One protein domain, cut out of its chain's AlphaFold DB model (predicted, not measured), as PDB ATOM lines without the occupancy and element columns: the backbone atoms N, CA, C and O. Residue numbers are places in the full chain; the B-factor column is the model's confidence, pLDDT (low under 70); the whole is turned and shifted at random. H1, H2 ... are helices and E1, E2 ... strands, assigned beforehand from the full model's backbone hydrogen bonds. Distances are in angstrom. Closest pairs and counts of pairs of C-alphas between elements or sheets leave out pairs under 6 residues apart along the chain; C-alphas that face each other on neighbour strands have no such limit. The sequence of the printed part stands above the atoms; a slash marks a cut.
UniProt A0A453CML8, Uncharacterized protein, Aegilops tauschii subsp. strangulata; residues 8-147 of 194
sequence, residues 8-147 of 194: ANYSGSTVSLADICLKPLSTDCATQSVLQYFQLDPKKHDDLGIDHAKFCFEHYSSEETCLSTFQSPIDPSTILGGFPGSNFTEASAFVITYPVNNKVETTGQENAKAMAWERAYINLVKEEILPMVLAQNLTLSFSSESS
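This is residues 8 to 147 of the 194 residues of an uncharacterized protein of Aegilops tauschii subsp. strangulata (UniProt A0A453CML8). With little regular structure, the long helix H5 and the hairpin E1 E2 packed on its residues 112 to 121 make one group; H2, H3 and H4 among loops make another. The printed part has 140 residues, 55 in two strands, then five helices: mostly helix, the strands antiparallel. It is only just compact, close to loose: radius of gyration of the C-alphas 16.9 A, spans 47 by 38 by 30 A.

E1, residues 8 to 10, begins at (-100.466, 34.968, 66.052). E2 is 13 to 16, H1 17 to 20, H2 34 to 38, H3 48 to 59, H4 76 to 79. H5, 112 to 134, 31.5 A long, ends at (-77.063, 36.321, 75.055).

In the hairpin, N 8 and O 15 are within hydrogen-bond range, 2.9 A. H2 and H3 touch, C-alphas 37 and 53 closest at 6.6 A. Every O i to N i+4 pair is within range in H3, 17 of 19 in H5; H2 has 0 of 1, but 2 of 2 O i to N i+3.

The printed part has no cut. Links H1 to H2, H3 to H4 and H4 to H5 are long. Residues 46 to 48 and 106 to 109 have pLDDT under 70.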
ATOM      1  N   ALA A   8    -100.072  36.325  65.694       90.81
ATOM      2  CA  ALA A   8    -100.466  34.968  66.052       90.81
ATOM      3  C   ALA A   8    -101.676  34.524  65.226       90.81
ATOM      4  O   ALA A   8    -102.542  35.331  64.896       90.81
ATOM      5  N   ASN A   9    -101.760  33.239  64.884       90.75
ATOM      6  CA  ASN A   9    -102.934  32.680  64.216       90.75
ATOM      7  C   ASN A   9    -103.825  31.982  65.248       90.75
ATOM      8  O   ASN A   9    -103.377  31.060  65.929       90.75
ATOM      9  N   TYR A  10    -105.085  32.400  65.340       87.62
ATOM     10  CA  TYR A  10    -106.099  31.749  66.159       87.62
ATOM     11  C   TYR A  10    -107.376  31.538  65.342       87.62
ATOM     12  O   TYR A  10    -108.006  32.497  64.897       87.62
ATOM     13  N   SER A  11    -107.764  30.275  65.142       85.00
ATOM     14  CA  SER A  11    -108.982  29.881  64.413       85.00
ATOM     15  C   SER A  11    -109.117  30.526  63.021       85.00
ATOM     16  O   SER A  11    -110.202  30.941  62.620       85.00
ATOM     17  N   GLY A  12    -108.001  30.653  62.291       84.62
ATOM     18  CA  GLY A  12    -107.956  31.262  60.955       84.62
ATOM     19  C   GLY A  12    -107.966  32.795  60.951       84.62
ATOM     20  O   GLY A  12    -107.918  33.396  59.882       84.62
ATOM     21  N   SER A  13    -108.009  33.430  62.126       86.19
ATOM     22  CA  SER A  13    -107.867  34.877  62.292       86.19
ATOM     23  C   SER A  13    -106.463  35.225  62.771       86.19
ATOM     24  O   SER A  13    -105.933  34.599  63.690       86.19
ATOM     25  N   THR A  14    -105.868  36.260  62.186       91.38
ATOM     26  CA  THR A  14    -104.608  36.818  62.675       91.38
ATOM     27  C   THR A  14    -104.876  37.770  63.838       91.38
ATOM     28  O   THR A  14    -105.686  38.683  63.707       91.38
ATOM     29  N   VAL A  15    -104.193  37.559  64.959       91.88
ATOM     30  CA  VAL A  15    -104.284  38.359  66.182       91.88
ATOM     31  C   VAL A  15    -102.969  39.107  66.369       91.88
ATOM     32  O   VAL A  15    -101.897  38.496  66.350       91.88
ATOM     33  N   SER A  16    -103.054  40.423  66.538       92.69
ATOM     34  CA  SER A  16    -101.921  41.293  66.860       92.69
ATOM     35  C   SER A  16    -102.030  41.838  68.284       92.69
ATOM     36  O   SER A  16    -103.102  41.802  68.892       92.69
ATOM     37  N   LEU A  17    -100.932  42.388  68.810       91.56
ATOM     38  CA  LEU A  17    -100.927  43.013  70.135       91.56
ATOM     39  C   LEU A  17    -101.953  44.156  70.230       91.56
ATOM     40  O   LEU A  17    -102.663  44.273  71.226       91.56
ATOM     41  N   ALA A  18    -102.096  44.944  69.160       90.56
ATOM     42  CA  ALA A  18    -103.019  46.076  69.094       90.56
ATOM     43  C   ALA A  18    -104.504  45.691  69.234       90.56
ATOM     44  O   ALA A  18    -105.315  46.555  69.585       90.56
ATOM     45  N   ASP A  19    -104.849  44.426  68.971       89.69
ATOM     46  CA  ASP A  19    -106.216  43.899  69.069       89.69
ATOM     47  C   ASP A  19    -106.585  43.470  70.498       89.69
ATOM     48  O   ASP A  19    -107.767  43.419  70.844       89.69
ATOM     49  N   ILE A  20    -105.588  43.127  71.322       91.31
ATOM     50  CA  ILE A  20    -105.787  42.510  72.645       91.31
ATOM     51  C   ILE A  20    -105.316  43.394  73.809       91.31
ATOM     52  O   ILE A  20    -105.786  43.220  74.934       91.31
ATOM     53  N   CYS A  21    -104.413  44.341  73.558       92.94
ATOM     54  CA  CYS A  21    -103.805  45.176  74.590       92.94
ATOM     55  C   CYS A  21    -104.805  46.111  75.291       92.94
ATOM     56  O   CYS A  21    -105.829  46.515  74.727       92.94
ATOM     57  N   LEU A  22    -104.479  46.495  76.525       92.75
ATOM     58  CA  LEU A  22    -105.228  47.499  77.279       92.75
ATOM     59  C   LEU A  22    -105.014  48.902  76.690       92.75
ATOM     60  O   LEU A  22    -103.879  49.303  76.428       92.75
ATOM     61  N   LYS A  23    -106.108  49.654  76.522       92.88
ATOM     62  CA  LYS A  23    -106.128  51.016  75.965       92.88
ATOM     63  C   LYS A  23    -106.954  51.937  76.871       92.88
ATOM     64  O   LYS A  23    -108.179  51.939  76.760       92.88
ATOM     65  N   PRO A  24    -106.325  52.649  77.821       87.19
ATOM     66  CA  PRO A  24    -107.058  53.382  78.852       87.19
ATOM     67  C   PRO A  24    -107.608  54.734  78.374       87.19
ATOM     68  O   PRO A  24    -108.705  55.109  78.772       87.19
ATOM     69  N   LEU A  25    -106.854  55.466  77.545       83.31
ATOM     70  CA  LEU A  25    -107.179  56.843  77.131       83.31
ATOM     71  C   LEU A  25    -107.025  57.071  75.618       83.31
ATOM     72  O   LEU A  25    -107.866  57.726  75.009       83.31
ATOM     73  N   SER A  26    -105.968  56.523  75.010       79.44
ATOM     74  CA  SER A  26    -105.653  56.645  73.577       79.44
ATOM     75  C   SER A  26    -106.027  55.378  72.789       79.44
ATOM     76  O   SER A  26    -106.487  54.381  73.346       79.44
ATOM     77  N   THR A  27    -105.794  55.394  71.474       86.62
ATOM     78  CA  THR A  27    -105.848  54.218  70.588       86.62
ATOM     79  C   THR A  27    -104.637  53.291  70.723       86.62
ATOM     80  O   THR A  27    -104.683  52.155  70.233       86.62
ATOM     81  N   ASP A  28    -103.579  53.772  71.375       90.75
ATOM     82  CA  ASP A  28    -102.323  53.056  71.581       90.75
ATOM     83  C   ASP A  28    -102.365  52.147  72.812       90.75
ATOM     84  O   ASP A  28    -103.087  52.391  73.782       90.75
ATOM     85  N   CYS A  29    -101.577  51.074  72.760       91.88
ATOM     86  CA  CYS A  29    -101.460  50.113  73.849       91.88
ATOM     87  C   CYS A  29    -100.747  50.719  75.063       91.88
ATOM     88  O   CYS A  29     -99.744  51.422  74.923       91.88
ATOM     89  N   ALA A  30    -101.201  50.351  76.262       92.88
ATOM     90  CA  ALA A  30    -100.596  50.734  77.536       92.88
ATOM     91  C   ALA A  30     -99.274  49.996  77.839       92.88
ATOM     92  O   ALA A  30     -99.078  49.491  78.941       92.88
ATOM     93  N   THR A  31     -98.369  49.891  76.864       92.62
ATOM     94  CA  THR A  31     -97.057  49.255  77.040       92.62
ATOM     95  C   THR A  31     -96.228  50.071  78.022       92.62
ATOM     96  O   THR A  31     -96.044  51.268  77.814       92.62
ATOM     97  N   GLN A  32     -95.690  49.438  79.060       92.62
ATOM     98  CA  GLN A  32     -94.838  50.098  80.048       92.62
ATOM     99  C   GLN A  32     -93.381  49.751  79.747       92.62
ATOM    100  O   GLN A  32     -92.992  48.588  79.782       92.62
ATOM    101  N   SER A  33     -92.590  50.760  79.391       93.38
ATOM    102  CA  SER A  33     -91.164  50.636  79.084       93.38
ATOM    103  C   SER A  33     -90.504  52.009  79.176       93.38
ATOM    104  O   SER A  33     -91.166  53.018  78.936       93.38
ATOM    105  N   VAL A  34     -89.192  52.058  79.421       91.81
ATOM    106  CA  VAL A  34     -88.385  53.292  79.317       91.81
ATOM    107  C   VAL A  34     -88.533  53.952  77.943       91.81
ATOM    108  O   VAL A  34     -88.543  55.176  77.840       91.81
ATOM    109  N   LEU A  35     -88.731  53.155  76.887       90.38
ATOM    110  CA  LEU A  35     -88.896  53.657  75.519       90.38
ATOM    111  C   LEU A  35     -90.151  54.534  75.343       90.38
ATOM    112  O   LEU A  35     -90.253  55.283  74.369       90.38
ATOM    113  N   GLN A  36     -91.102  54.486  76.282       91.62
ATOM    114  CA  GLN A  36     -92.291  55.336  76.240       91.62
ATOM    115  C   GLN A  36     -92.004  56.806  76.541       91.62
ATOM    116  O   GLN A  36     -92.747  57.650  76.043       91.62
ATOM    117  N   TYR A  37     -90.917  57.136  77.249       90.94
ATOM    118  CA  TYR A  37     -90.496  58.536  77.414       90.94
ATOM    119  C   TYR A  37     -90.121  59.202  76.086       90.94
ATOM    120  O   TYR A  37     -90.154  60.425  75.966       90.94
ATOM    121  N   PHE A  38     -89.818  58.388  75.073       90.12
ATOM    122  CA  PHE A  38     -89.532  58.808  73.702       90.12
ATOM    123  C   PHE A  38     -90.710  58.553  72.757       90.12
ATOM    124  O   PHE A  38     -90.546  58.579  71.538       90.12
ATOM    125  N   GLN A  39     -91.893  58.253  73.303       87.69
ATOM    126  CA  GLN A  39     -93.093  57.890  72.550       87.69
ATOM    127  C   GLN A  39     -92.853  56.751  71.536       87.69
ATOM    128  O   GLN A  39     -93.455  56.739  70.464       87.69
ATOM    129  N   LEU A  40     -91.960  55.807  71.865       86.00
ATOM    130  CA  LEU A  40     -91.559  54.687  71.000       86.00
ATOM    131  C   LEU A  40     -90.981  55.116  69.634       86.00
ATOM    132  O   LEU A  40     -90.921  54.294  68.719       86.00
ATOM    133  N   ASP A  41     -90.529  56.368  69.480       84.38
ATOM    134  CA  ASP A  41     -89.940  56.869  68.235       84.38
ATOM    135  C   ASP A  41     -88.411  56.686  68.237       84.38
ATOM    136  O   ASP A  41     -87.710  57.387  68.974       84.38
ATOM    137  N   PRO A  42     -87.848  55.808  67.378       81.12
ATOM    138  CA  PRO A  42     -86.405  55.605  67.252       81.12
ATOM    139  C   PRO A  42     -85.621  56.905  67.043       81.12
ATOM    140  O   PRO A  42     -84.495  57.022  67.515       81.12
ATOM    141  N   LYS A  43     -86.219  57.907  66.388       80.62
ATOM    142  CA  LYS A  43     -85.551  59.175  66.057       80.62
ATOM    143  C   LYS A  43     -85.283  60.061  67.272       80.62
ATOM    144  O   LYS A  43     -84.459  60.962  67.178       80.62
ATOM    145  N   LYS A  44     -85.972  59.822  68.389       76.19
ATOM    146  CA  LYS A  44     -85.809  60.578  69.639       76.19
ATOM    147  C   LYS A  44     -84.749  59.987  70.581       76.19
ATOM    148  O   LYS A  44     -84.509  60.558  71.636       76.19
ATOM    149  N   HIS A  45     -84.098  58.884  70.198       70.19
ATOM    150  CA  HIS A  45     -83.083  58.183  70.999       70.19
ATOM    151  C   HIS A  45     -81.646  58.706  70.779       70.19
ATOM    152  O   HIS A  45     -80.697  57.934  70.886       70.19
ATOM    153  N   ASP A  46     -81.476  59.979  70.414       69.94
ATOM    154  CA  ASP A  46     -80.147  60.580  70.211       69.94
ATOM    155  C   ASP A  46     -79.405  60.782  71.553       69.94
ATOM    156  O   ASP A  46     -79.978  60.523  72.612       69.94
ATOM    157  N   ASP A  47     -78.163  61.274  71.556       62.75
ATOM    158  CA  ASP A  47     -77.376  61.493  72.791       62.75
ATOM    159  C   ASP A  47     -78.085  62.424  73.805       62.75
ATOM    160  O   ASP A  47     -77.999  62.223  75.018       62.75
ATOM    161  N   LEU A  48     -78.884  63.384  73.319       69.19
ATOM    162  CA  LEU A  48     -79.786  64.226  74.132       69.19
ATOM    163  C   LEU A  48     -80.913  63.429  74.817       69.19
ATOM    164  O   LEU A  48     -81.533  63.893  75.774       69.19
ATOM    165  N   GLY A  49     -81.191  62.224  74.327       78.38
ATOM    166  CA  GLY A  49     -82.207  61.326  74.846       78.38
ATOM    167  C   GLY A  49     -81.868  60.791  76.234       78.38
ATOM    168  O   GLY A  49     -82.775  60.591  77.037       78.38
ATOM    169  N   ILE A  50     -80.587  60.630  76.579       83.44
ATOM    170  CA  ILE A  50     -80.199  60.198  77.935       83.44
ATOM    171  C   ILE A  50     -80.569  61.269  78.965       83.44
ATOM    172  O   ILE A  50     -81.101  60.946  80.029       83.44
ATOM    173  N   ASP A  51     -80.320  62.540  78.648       87.44
ATOM    174  CA  ASP A  51     -80.677  63.649  79.532       87.44
ATOM    175  C   ASP A  51     -82.198  63.815  79.629       87.44
ATOM    176  O   ASP A  51     -82.717  64.030  80.725       87.44
ATOM    177  N   HIS A  52     -82.922  63.598  78.525       88.88
ATOM    178  CA  HIS A  52     -84.388  63.535  78.534       88.88
ATOM    179  C   HIS A  52     -84.914  62.399  79.419       88.88
ATOM    180  O   HIS A  52     -85.816  62.616  80.221       88.88
ATOM    181  N   ALA A  53     -84.327  61.200  79.347       89.44
ATOM    182  CA  ALA A  53     -84.726  60.086  80.207       89.44
ATOM    183  C   ALA A  53     -84.508  60.406  81.691       89.44
ATOM    184  O   ALA A  53     -85.413  60.188  82.493       89.44
ATOM    185  N   LYS A  54     -83.348  60.971  82.053       89.62
ATOM    186  CA  LYS A  54     -83.068  61.404  83.434       89.62
ATOM    187  C   LYS A  54     -84.068  62.451  83.907       89.62
ATOM    188  O   LYS A  54     -84.614  62.321  84.999       89.62
ATOM    189  N   PHE A  55     -84.347  63.443  83.066       91.38
ATOM    190  CA  PHE A  55     -85.347  64.465  83.348       91.38
ATOM    191  C   PHE A  55     -86.732  63.840  83.573       91.38
ATOM    192  O   PHE A  55     -87.403  64.142  84.560       91.38
ATOM    193  N   CYS A  56     -87.136  62.898  82.721       91.81
ATOM    194  CA  CYS A  56     -88.403  62.195  82.872       91.81
ATOM    195  C   CYS A  56     -88.450  61.275  84.092       91.81
ATOM    196  O   CYS A  56     -89.530  61.089  84.639       91.81
ATOM    197  N   PHE A  57     -87.328  60.739  84.576       91.50
ATOM    198  CA  PHE A  57     -87.328  59.975  85.825       91.50
ATOM    199  C   PHE A  57     -87.715  60.837  87.035       91.50
ATOM    200  O   PHE A  57     -88.380  60.351  87.948       91.50
ATOM    201  N   GLU A  58     -87.346  62.118  87.034       90.31
ATOM    202  CA  GLU A  58     -87.668  63.056  88.118       90.31
ATOM    203  C   GLU A  58     -89.030  63.745  87.918       90.31
ATOM    204  O   GLU A  58     -89.727  64.043  88.890       90.31
ATOM    205  N   HIS A  59     -89.443  63.947  86.663       91.62
ATOM    206  CA  HIS A  59     -90.631  64.727  86.291       91.62
ATOM    207  C   HIS A  59     -91.720  63.925  85.559       91.62
ATOM    208  O   HIS A  59     -92.565  64.513  84.883       91.62
ATOM    209  N   TYR A  60     -91.756  62.598  85.731       88.44
ATOM    210  CA  TYR A  60     -92.625  61.673  84.983       88.44
ATOM    211  C   TYR A  60     -94.122  62.035  84.959       88.44
ATOM    212  O   TYR A  60     -94.826  61.663  84.024       88.44
ATOM    213  N   SER A  61     -94.623  62.732  85.985       90.00
ATOM    214  CA  SER A  61     -96.021  63.171  86.104       90.00
ATOM    215  C   SER A  61     -96.237  64.669  85.887       90.00
ATOM    216  O   SER A  61     -97.380  65.104  85.766       90.00
ATOM    217  N   SER A  62     -95.162  65.458  85.888       88.00
ATOM    218  CA  SER A  62     -95.226  66.924  85.887       88.00
ATOM    219  C   SER A  62     -95.002  67.532  84.505       88.00
ATOM    220  O   SER A  62     -95.446  68.652  84.273       88.00
ATOM    221  N   GLU A  63     -94.337  66.809  83.601       88.94
ATOM    222  CA  GLU A  63     -94.018  67.289  82.257       88.94
ATOM    223  C   GLU A  63     -94.756  66.490  81.175       88.94
ATOM    224  O   GLU A  63     -94.709  65.257  81.144       88.94
ATOM    225  N   GLU A  64     -95.385  67.190  80.227       85.38
ATOM    226  CA  GLU A  64     -96.151  66.553  79.147       85.38
ATOM    227  C   GLU A  64     -95.256  65.819  78.141       85.38
ATOM    228  O   GLU A  64     -95.652  64.807  77.566       85.38
ATOM    229  N   THR A  65     -94.019  66.287  77.949       86.88
ATOM    230  CA  THR A  65     -93.052  65.659  77.029       86.88
ATOM    231  C   THR A  65     -92.616  64.257  77.472       86.88
ATOM    232  O   THR A  65     -92.151  63.470  76.645       86.88
ATOM    233  N   CYS A  66     -92.814  63.933  78.751       88.69
ATOM    234  CA  CYS A  66     -92.534  62.628  79.346       88.69
ATOM    235  C   CYS A  66     -93.742  61.684  79.325       88.69
ATOM    236  O   CYS A  66     -93.628  60.532  79.750       88.69
ATOM    237  N   LEU A  67     -94.899  62.136  78.832       90.00
ATOM    238  CA  LEU A  67     -96.064  61.273  78.702       90.00
ATOM    239  C   LEU A  67     -95.824  60.198  77.640       90.00
ATOM    240  O   LEU A  67     -95.219  60.422  76.587       90.00
ATOM    241  N   SER A  68     -96.344  59.010  77.932       91.12
ATOM    242  CA  SER A  68     -96.360  57.892  76.995       91.12
ATOM    243  C   SER A  68     -97.244  58.170  75.773       91.12
ATOM    244  O   SER A  68     -98.082  59.073  75.767       91.12
ATOM    245  N   THR A  69     -97.122  57.321  74.751       90.75
ATOM    246  CA  THR A  69     -98.018  57.306  73.573       90.75
ATOM    247  C   THR A  69     -99.504  57.237  73.940       90.75
ATOM    248  O   THR A  69    -100.346  57.839  73.277       90.75
ATOM    249  N   PHE A  70     -99.836  56.583  75.054       90.81
ATOM    250  CA  PHE A  70    -101.201  56.477  75.562       90.81
ATOM    251  C   PHE A  70    -101.594  57.586  76.554       90.81
ATOM    252  O   PHE A  70    -102.576  57.432  77.280       90.81
ATOM    253  N   GLN A  71    -100.858  58.706  76.552       89.69
ATOM    254  CA  GLN A  71    -101.132  59.931  77.319       89.69
ATOM    255  C   GLN A  71    -101.157  59.734  78.840       89.69
ATOM    256  O   GLN A  71    -101.849  60.446  79.565       89.69
ATOM    257  N   SER A  72    -100.401  58.758  79.336       89.88
ATOM    258  CA  SER A  72    -100.301  58.479  80.767       89.88
ATOM    259  C   SER A  72     -98.866  58.662  81.257       89.88
ATOM    260  O   SER A  72     -97.934  58.303  80.521       89.88
ATOM    261  N   PRO A  73     -98.671  59.187  82.479       92.44
ATOM    262  CA  PRO A  73     -97.358  59.208  83.105       92.44
ATOM    263  C   PRO A  73     -96.886  57.778  83.382       92.44
ATOM    264  O   PRO A  73     -97.660  56.924  83.817       92.44
ATOM    265  N   ILE A  74     -95.605  57.515  83.130       92.12
ATOM    266  CA  ILE A  74     -94.982  56.219  83.410       92.12
ATOM    267  C   ILE A  74     -94.157  56.364  84.677       92.12
ATOM    268  O   ILE A  74     -93.215  57.139  84.707       92.12
ATOM    269  N   ASP A  75     -94.505  55.624  85.722       92.56
ATOM    270  CA  ASP A  75     -93.721  55.626  86.953       92.56
ATOM    271  C   ASP A  75     -92.386  54.883  86.714       92.56
ATOM    272  O   ASP A  75     -92.419  53.696  86.358       92.56
ATOM    273  N   PRO A  76     -91.217  55.523  86.927       93.06
ATOM    274  CA  PRO A  76     -89.909  54.887  86.771       93.06
ATOM    275  C   PRO A  76     -89.760  53.592  87.578       93.06
ATOM    276  O   PRO A  76     -89.098  52.662  87.121       93.06
ATOM    277  N   SER A  77     -90.420  53.487  88.735       92.31
ATOM    278  CA  SER A  77     -90.383  52.288  89.580       92.31
ATOM    279  C   SER A  77     -91.055  51.060  88.949       92.31
ATOM    280  O   SER A  77     -90.791  49.936  89.369       92.31
ATOM    281  N   THR A  78     -91.895  51.254  87.924       92.69
ATOM    282  CA  THR A  78     -92.583  50.166  87.201       92.69
ATOM    283  C   THR A  78     -91.820  49.664  85.973       92.69
ATOM    284  O   THR A  78     -92.127  48.589  85.460       92.69
ATOM    285  N   ILE A  79     -90.825  50.423  85.505       94.25
ATOM    286  CA  ILE A  79     -90.066  50.157  84.267       94.25
ATOM    287  C   ILE A  79     -88.561  49.970  84.501       94.25
ATOM    288  O   ILE A  79     -87.848  49.521  83.602       94.25
ATOM    289  N   LEU A  80     -88.069  50.304  85.693       94.94
ATOM    290  CA  LEU A  80     -86.684  50.119  86.120       94.94
ATOM    291  C   LEU A  80     -86.632  49.245  87.371       94.94
ATOM    292  O   LEU A  80     -87.570  49.208  88.162       94.94
ATOM    293  N   GLY A  81     -85.512  48.553  87.562       94.06
ATOM    294  CA  GLY A  81     -85.278  47.691  88.714       94.06
ATOM    295  C   GLY A  81     -83.858  47.801  89.258       94.06
ATOM    296  O   GLY A  81     -82.920  48.156  88.545       94.06
ATOM    297  N   GLY A  82     -83.707  47.477  90.544       93.12
ATOM    298  CA  GLY A  82     -82.408  47.366  91.210       93.12
ATOM    299  C   GLY A  82     -81.644  48.687  91.322       93.12
ATOM    300  O   GLY A  82     -80.449  48.716  91.046       93.12
ATOM    301  N   PHE A  83     -82.349  49.751  91.708       93.38
ATOM    302  CA  PHE A  83     -81.808  51.070  92.032       93.38
ATOM    303  C   PHE A  83     -81.869  51.336  93.553       93.38
ATOM    304  O   PHE A  83     -82.764  50.817  94.230       93.38
ATOM    305  N   PRO A  84     -80.956  52.143  94.123       91.94
ATOM    306  CA  PRO A  84     -80.995  52.512  95.534       91.94
ATOM    307  C   PRO A  84     -81.937  53.702  95.785       91.94
ATOM    308  O   PRO A  84     -81.742  54.802  95.267       91.94
ATOM    309  N   GLY A  85     -82.946  53.506  96.638       87.62
ATOM    310  CA  GLY A  85     -83.867  54.575  97.039       87.62
ATOM    311  C   GLY A  85     -84.664  55.125  95.854       87.62
ATOM    312  O   GLY A  85     -85.482  54.411  95.288       87.62
ATOM    313  N   SER A  86     -84.429  56.389  95.493       85.31
ATOM    314  CA  SER A  86     -85.071  57.078  94.361       85.31
ATOM    315  C   SER A  86     -84.097  57.416  93.223       85.31
ATOM    316  O   SER A  86     -84.418  58.242  92.372       85.31
ATOM    317  N   ASN A  87     -82.891  56.834  93.213       90.62
ATOM    318  CA  ASN A  87     -81.898  57.113  92.177       90.62
ATOM    319  C   ASN A  87     -82.054  56.168  90.978       90.62
ATOM    320  O   ASN A  87     -81.327  55.187  90.833       90.62
ATOM    321  N   PHE A  88     -83.001  56.483  90.099       91.12
ATOM    322  CA  PHE A  88     -83.316  55.671  88.920       91.12
ATOM    323  C   PHE A  88     -82.173  55.578  87.891       91.12
ATOM    324  O   PHE A  88     -82.142  54.642  87.097       91.12
ATOM    325  N   THR A  89     -81.203  56.499  87.923       89.19
ATOM    326  CA  THR A  89     -80.040  56.496  87.013       89.19
ATOM    327  C   THR A  89     -79.102  55.311  87.268       89.19
ATOM    328  O   THR A  89     -78.410  54.866  86.358       89.19
ATOM    329  N   GLU A  90     -79.093  54.778  88.490       91.69
ATOM    330  CA  GLU A  90     -78.269  53.630  88.892       91.69
ATOM    331  C   GLU A  90     -79.010  52.287  88.761       91.69
ATOM    332  O   GLU A  90     -78.596  51.284  89.343       91.69
ATOM    333  N   ALA A  91     -80.125  52.246  88.025       93.31
ATOM    334  CA  ALA A  91     -80.879  51.017  87.813       93.31
ATOM    335  C   ALA A  91     -80.034  49.935  87.120       93.31
ATOM    336  O   ALA A  91     -79.288  50.196  86.176       93.31
ATOM    337  N   SER A  92     -80.196  48.692  87.575       92.44
ATOM    338  CA  SER A  92     -79.480  47.516  87.059       92.44
ATOM    339  C   SER A  92     -80.333  46.638  86.142       92.44
ATOM    340  O   SER A  92     -79.796  45.757  85.470       92.44
ATOM    341  N   ALA A  93     -81.647  46.868  86.087       93.88
ATOM    342  CA  ALA A  93     -82.568  46.114  85.247       93.88
ATOM    343  C   ALA A  93     -83.598  47.019  84.565       93.88
ATOM    344  O   ALA A  93     -84.103  47.972  85.160       93.88
ATOM    345  N   PHE A  94     -83.955  46.660  83.332       93.81
ATOM    346  CA  PHE A  94     -85.082  47.232  82.600       93.81
ATOM    347  C   PHE A  94     -86.266  46.270  82.645       93.81
ATOM    348  O   PHE A  94     -86.103  45.067  82.438       93.81
ATOM    349  N   VAL A  95     -87.456  46.809  82.888       95.12
ATOM    350  CA  VAL A  95     -88.709  46.055  82.936       95.12
ATOM    351  C   VAL A  95     -89.610  46.543  81.810       95.12
ATOM    352  O   VAL A  95     -89.828  47.742  81.637       95.12
ATOM    353  N   ILE A  96     -90.106  45.596  81.016       94.50
ATOM    354  CA  ILE A  96     -91.051  45.857  79.933       94.50
ATOM    355  C   ILE A  96     -92.311  45.053  80.217       94.50
ATOM    356  O   ILE A  96     -92.254  43.825  80.311       94.50
ATOM    357  N   THR A  97     -93.440  45.744  80.321       94.62
ATOM    358  CA  THR A  97     -94.738  45.132  80.613       94.62
ATOM    359  C   THR A  97     -95.707  45.423  79.479       94.62
ATOM    360  O   THR A  97     -95.849  46.568  79.047       94.62
ATOM    361  N   TYR A  98     -96.406  44.384  79.022       94.12
ATOM    362  CA  TYR A  98     -97.455  44.468  78.007       94.12
ATOM    363  C   TYR A  98     -98.804  44.090  78.634       94.12
ATOM    364  O   TYR A  98     -99.133  42.906  78.701       94.12
ATOM    365  N   PRO A  99     -99.594  45.062  79.121       93.88
ATOM    366  CA  PRO A  99    -100.900  44.781  79.698       93.88
ATOM    367  C   PRO A  99    -101.903  44.364  78.614       93.88
ATOM    368  O   PRO A  99    -102.143  45.092  77.645       93.88
ATOM    369  N   VAL A 100    -102.522  43.201  78.802       93.19
ATOM    370  CA  VAL A 100    -103.534  42.630  77.905       93.19
ATOM    371  C   VAL A 100    -104.888  42.612  78.612       93.19
ATOM    372  O   VAL A 100    -104.966  42.398  79.821       93.19
ATOM    373  N   ASN A 101    -105.970  42.865  77.872       91.25
ATOM    374  CA  ASN A 101    -107.316  42.842  78.439       91.25
ATOM    375  C   ASN A 101    -107.720  41.415  78.817       91.25
ATOM    376  O   ASN A 101    -107.822  40.547  77.950       91.25
ATOM    377  N   ASN A 102    -108.038  41.207  80.093       89.62
ATOM    378  CA  ASN A 102    -108.633  39.968  80.573       89.62
ATOM    379  C   ASN A 102    -110.158  40.114  80.645       89.62
ATOM    380  O   ASN A 102    -110.667  41.045  81.276       89.62
ATOM    381  N   LYS A 103    -110.892  39.203  80.006       85.75
ATOM    382  CA  LYS A 103    -112.356  39.160  80.056       85.75
ATOM    383  C   LYS A 103    -112.823  38.034  80.966       85.75
ATOM    384  O   LYS A 103    -112.268  36.938  80.952       85.75
ATOM    385  N   VAL A 104    -113.868  38.290  81.753       81.12
ATOM    386  CA  VAL A 104    -114.503  37.240  82.558       81.12
ATOM    387  C   VAL A 104    -115.183  36.263  81.607       81.12
ATOM    388  O   VAL A 104    -116.029  36.646  80.801       81.12
ATOM    389  N   GLU A 105    -114.795  34.998  81.692       71.75
ATOM    390  CA  GLU A 105    -115.227  33.974  80.752       71.75
ATOM    391  C   GLU A 105    -116.711  33.627  80.956       71.75
ATOM    392  O   GLU A 105    -117.073  32.844  81.829       71.75
ATOM    393  N   THR A 106    -117.588  34.240  80.154       67.06
ATOM    394  CA  THR A 106    -119.038  33.959  80.163       67.06
ATOM    395  C   THR A 106    -119.457  32.971  79.071       67.06
ATOM    396  O   THR A 106    -120.424  32.233  79.246       67.06
ATOM    397  N   THR A 107    -118.719  32.928  77.954       63.28
ATOM    398  CA  THR A 107    -119.050  32.141  76.749       63.28
ATOM    399  C   THR A 107    -117.911  31.237  76.241       63.28
ATOM    400  O   THR A 107    -118.106  30.495  75.280       63.28
ATOM    401  N   GLY A 108    -116.745  31.231  76.907       60.34
ATOM    402  CA  GLY A 108    -115.731  30.167  76.790       60.34
ATOM    403  C   GLY A 108    -114.574  30.360  75.798       60.34
ATOM    404  O   GLY A 108    -113.797  29.427  75.616       60.34
ATOM    405  N   GLN A 109    -114.452  31.506  75.112       69.25
ATOM    406  CA  GLN A 109    -113.332  31.752  74.175       69.25
ATOM    407  C   GLN A 109    -112.837  33.205  74.122       69.25
ATOM    408  O   GLN A 109    -112.038  33.566  73.256       69.25
ATOM    409  N   GLU A 110    -113.281  34.062  75.038       75.06
ATOM    410  CA  GLU A 110    -112.987  35.497  74.961       75.06
ATOM    411  C   GLU A 110    -111.494  35.815  75.140       75.06
ATOM    412  O   GLU A 110    -110.976  36.711  74.472       75.06
ATOM    413  N   ASN A 111    -110.785  35.015  75.945       86.50
ATOM    414  CA  ASN A 111    -109.346  35.156  76.200       86.50
ATOM    415  C   ASN A 111    -108.479  34.254  75.312       86.50
ATOM    416  O   ASN A 111    -107.252  34.341  75.338       86.50
ATOM    417  N   ALA A 112    -109.078  33.385  74.493       88.19
ATOM    418  CA  ALA A 112    -108.321  32.403  73.720       88.19
ATOM    419  C   ALA A 112    -107.415  33.046  72.656       88.19
ATOM    420  O   ALA A 112    -106.326  32.542  72.384       88.19
ATOM    421  N   LYS A 113    -107.820  34.206  72.124       90.00
ATOM    422  CA  LYS A 113    -106.982  35.037  71.245       90.00
ATOM    423  C   LYS A 113    -105.747  35.579  71.969       90.00
ATOM    424  O   LYS A 113    -104.656  35.516  71.412       90.00
ATOM    425  N   ALA A 114    -105.918  36.071  73.199       91.06
ATOM    426  CA  ALA A 114    -104.817  36.561  74.027       91.06
ATOM    427  C   ALA A 114    -103.840  35.425  74.361       91.06
ATOM    428  O   ALA A 114    -102.653  35.551  74.083       91.06
ATOM    429  N   MET A 115    -104.346  34.265  74.800       91.19
ATOM    430  CA  MET A 115    -103.512  33.083  75.059       91.19
ATOM    431  C   MET A 115    -102.734  32.615  73.817       91.19
ATOM    432  O   MET A 115    -101.577  32.213  73.919       91.19
ATOM    433  N   ALA A 116    -103.348  32.654  72.629       92.06
ATOM    434  CA  ALA A 116    -102.662  32.300  71.385       92.06
ATOM    435  C   ALA A 116    -101.521  33.277  71.057       92.06
ATOM    436  O   ALA A 116    -100.451  32.846  70.623       92.06
ATOM    437  N   TRP A 117    -101.732  34.576  71.293       93.94
ATOM    438  CA  TRP A 117    -100.695  35.592  71.131       93.94
ATOM    439  C   TRP A 117     -99.568  35.435  72.159       93.94
ATOM    440  O   TRP A 117     -98.401  35.451  71.780       93.94
ATOM    441  N   GLU A 118     -99.893  35.178  73.427       93.88
ATOM    442  CA  GLU A 118     -98.901  34.950  74.489       93.88
ATOM    443  C   GLU A 118     -98.001  33.742  74.206       93.88
ATOM    444  O   GLU A 118     -96.784  33.817  74.372       93.88
ATOM    445  N   ARG A 119     -98.563  32.636  73.706       92.31
ATOM    446  CA  ARG A 119     -97.765  31.468  73.292       92.31
ATOM    447  C   ARG A 119     -96.825  31.791  72.134       92.31
ATOM    448  O   ARG A 119     -95.669  31.371  72.151       92.31
ATOM    449  N   ALA A 120     -97.296  32.552  71.145       93.31
ATOM    450  CA  ALA A 120     -96.445  33.018  70.053       93.31
ATOM    451  C   ALA A 120     -95.331  33.950  70.566       93.31
ATOM    452  O   ALA A 120     -94.193  33.846  70.111       93.31
ATOM    453  N   TYR A 121     -95.635  34.798  71.551       94.50
ATOM    454  CA  TYR A 121     -94.666  35.672  72.206       94.50
ATOM    455  C   TYR A 121     -93.580  34.871  72.931       94.50
ATOM    456  O   TYR A 121     -92.398  35.120  72.709       94.50
ATOM    457  N   ILE A 122     -93.951  33.861  73.724       93.75
ATOM    458  CA  ILE A 122     -92.983  32.979  74.395       93.75
ATOM    459  C   ILE A 122     -92.041  32.324  73.377       93.75
ATOM    460  O   ILE A 122     -90.833  32.274  73.608       93.75
ATOM    461  N   ASN A 123     -92.580  31.828  72.261       93.38
ATOM    462  CA  ASN A 123     -91.771  31.188  71.224       93.38
ATOM    463  C   ASN A 123     -90.815  32.188  70.567       93.38
ATOM    464  O   ASN A 123     -89.622  31.911  70.494       93.38
ATOM    465  N   LEU A 124     -91.298  33.380  70.197       93.56
ATOM    466  CA  LEU A 124     -90.456  34.456  69.663       93.56
ATOM    467  C   LEU A 124     -89.322  34.816  70.633       93.56
ATOM    468  O   LEU A 124     -88.167  34.978  70.226       93.56
ATOM    469  N   VAL A 125     -89.637  34.935  71.926       93.62
ATOM    470  CA  VAL A 125     -88.640  35.272  72.942       93.62
ATOM    471  C   VAL A 125     -87.589  34.171  73.057       93.62
ATOM    472  O   VAL A 125     -86.401  34.477  73.073       93.62
ATOM    473  N   LYS A 126     -88.000  32.901  73.100       92.50
ATOM    474  CA  LYS A 126     -87.085  31.756  73.228       92.50
ATOM    475  C   LYS A 126     -86.215  31.544  71.989       92.50
ATOM    476  O   LYS A 126     -85.028  31.268  72.135       92.50
ATOM    477  N   GLU A 127     -86.796  31.642  70.798       93.81
ATOM    478  CA  GLU A 127     -86.129  31.273  69.545       93.81
ATOM    479  C   GLU A 127     -85.287  32.408  68.963       93.81
ATOM    480  O   GLU A 127     -84.213  32.154  68.421       93.81
ATOM    481  N   GLU A 128     -85.738  33.659  69.091       92.06
ATOM    482  CA  GLU A 128     -85.067  34.799  68.464       92.06
ATOM    483  C   GLU A 128     -84.451  35.764  69.472       92.06
ATOM    484  O   GLU A 128     -83.291  36.152  69.328       92.06
ATOM    485  N   ILE A 129     -85.211  36.199  70.480       92.25
ATOM    486  CA  ILE A 129     -84.763  37.295  71.354       92.25
ATOM    487  C   ILE A 129     -83.674  36.815  72.310       92.25
ATOM    488  O   ILE A 129     -82.637  37.462  72.428       92.25
ATOM    489  N   LEU A 130     -83.865  35.660  72.944       93.38
ATOM    490  CA  LEU A 130     -82.913  35.084  73.885       93.38
ATOM    491  C   LEU A 130     -81.502  34.917  73.284       93.38
ATOM    492  O   LEU A 130     -80.560  35.414  73.902       93.38
ATOM    493  N   PRO A 131     -81.302  34.314  72.092       93.19
ATOM    494  CA  PRO A 131     -79.964  34.229  71.508       93.19
ATOM    495  C   PRO A 131     -79.379  35.597  71.136       93.19
ATOM    496  O   PRO A 131     -78.176  35.796  71.307       93.19
ATOM    497  N   MET A 132     -80.196  36.560  70.684       90.56
ATOM    498  CA  MET A 132     -79.720  37.925  70.409       90.56
ATOM    499  C   MET A 132     -79.233  38.634  71.681       90.56
ATOM    500  O   MET A 132     -78.209  39.312  71.646       90.56
ATOM    501  N   VAL A 133     -79.940  38.467  72.801       91.12
ATOM    502  CA  VAL A 133     -79.575  39.062  74.096       91.12
ATOM    503  C   VAL A 133     -78.319  38.400  74.667       91.12
ATOM    504  O   VAL A 133     -77.398  39.094  75.105       91.12
ATOM    505  N   LEU A 134     -78.239  37.068  74.605       91.88
ATOM    506  CA  LEU A 134     -77.063  36.321  75.055       91.88
ATOM    507  C   LEU A 134     -75.805  36.701  74.263       91.88
ATOM    508  O   LEU A 134     -74.730  36.812  74.845       91.88
ATOM    509  N   ALA A 135     -75.937  36.972  72.959       92.88
ATOM    510  CA  ALA A 135     -74.831  37.464  72.136       92.88
ATOM    511  C   ALA A 135     -74.292  38.837  72.589       92.88
ATOM    512  O   ALA A 135     -73.149  39.172  72.283       92.88
ATOM    513  N   GLN A 136     -75.086  39.617  73.331       92.00
ATOM    514  CA  GLN A 136     -74.691  40.907  73.907       92.00
ATOM    515  C   GLN A 136     -74.262  40.814  75.383       92.00
ATOM    516  O   GLN A 136     -74.083  41.846  76.024       92.00
ATOM    517  N   ASN A 137     -74.074  39.607  75.933       93.69
ATOM    518  CA  ASN A 137     -73.766  39.368  77.353       93.69
ATOM    519  C   ASN A 137     -74.818  39.926  78.328       93.69
ATOM    520  O   ASN A 137     -74.503  40.273  79.466       93.69
ATOM    521  N   LEU A 138     -76.071  40.006  77.888       90.94
ATOM    522  CA  LEU A 138     -77.195  40.408  78.722       90.94
ATOM    523  C   LEU A 138     -77.968  39.172  79.199       90.94
ATOM    524  O   LEU A 138     -77.952  38.115  78.563       90.94
ATOM    525  N   THR A 139     -78.668  39.304  80.323       92.50
ATOM    526  CA  THR A 139     -79.587  38.284  80.834       92.50
ATOM    527  C   THR A 139     -81.027  38.724  80.588       92.50
ATOM    528  O   THR A 139     -81.393  39.866  80.855       92.50
ATOM    529  N   LEU A 140     -81.851  37.819  80.056       93.81
ATOM    530  CA  LEU A 140     -83.275  38.058  79.829       93.81
ATOM    531  C   LEU A 140     -84.102  37.060  80.628       93.81
ATOM    532  O   LEU A 140     -83.964  35.850  80.457       93.81
ATOM    533  N   SER A 141     -85.014  37.596  81.428       93.56
ATOM    534  CA  SER A 141     -86.079  36.849  82.088       93.56
ATOM    535  C   SER A 141     -87.415  37.344  81.552       93.56
ATOM    536  O   SER A 141     -87.621  38.547  81.412       93.56
ATOM    537  N   PHE A 142     -88.324  36.424  81.246       94.12
ATOM    538  CA  PHE A 142     -89.647  36.740  80.715       94.12
ATOM    539  C   PHE A 142     -90.704  35.851  81.369       94.12
ATOM    540  O   PHE A 142     -90.408  34.747  81.825       94.12
ATOM    541  N   SER A 143     -91.939  36.340  81.409       93.81
ATOM    542  CA  SER A 143     -93.104  35.612  81.905       93.81
ATOM    543  C   SER A 143     -94.340  36.023  81.106       93.81
ATOM    544  O   SER A 143     -94.381  37.127  80.557       93.81
ATOM    545  N   SER A 144     -95.332  35.139  81.034       93.62
ATOM    546  CA  SER A 144     -96.684  35.453  80.565       93.62
ATOM    547  C   SER A 144     -97.706  34.775  81.474       93.62
ATOM    548  O   SER A 144     -97.386  33.788  82.146       93.62
ATOM    549  N   GLU A 145     -98.941  35.271  81.466       89.94
ATOM    550  CA  GLU A 145    -100.029  34.720  82.277       89.94
ATOM    551  C   GLU A 145    -100.325  33.262  81.881       89.94
ATOM    552  O   GLU A 145    -100.406  32.370  82.732       89.94
ATOM    553  N   SER A 146    -100.378  32.974  80.575       87.06
ATOM    554  CA  SER A 146    -100.584  31.613  80.074       87.06
ATOM    555  C   SER A 146     -99.421  30.666  80.396       87.06
ATOM    556  O   SER A 146     -99.639  29.459  80.525       87.06
ATOM    557  N   SER A 147     -98.192  31.180  80.544       89.06
ATOM    558  CA  SER A 147     -96.995  30.360  80.769       89.06
ATOM    559  C   SER A 147     -97.062  29.577  82.077       89.06
ATOM    560  O   SER A 147     -96.585  28.446  82.125       89.06
TER     561      SER A 147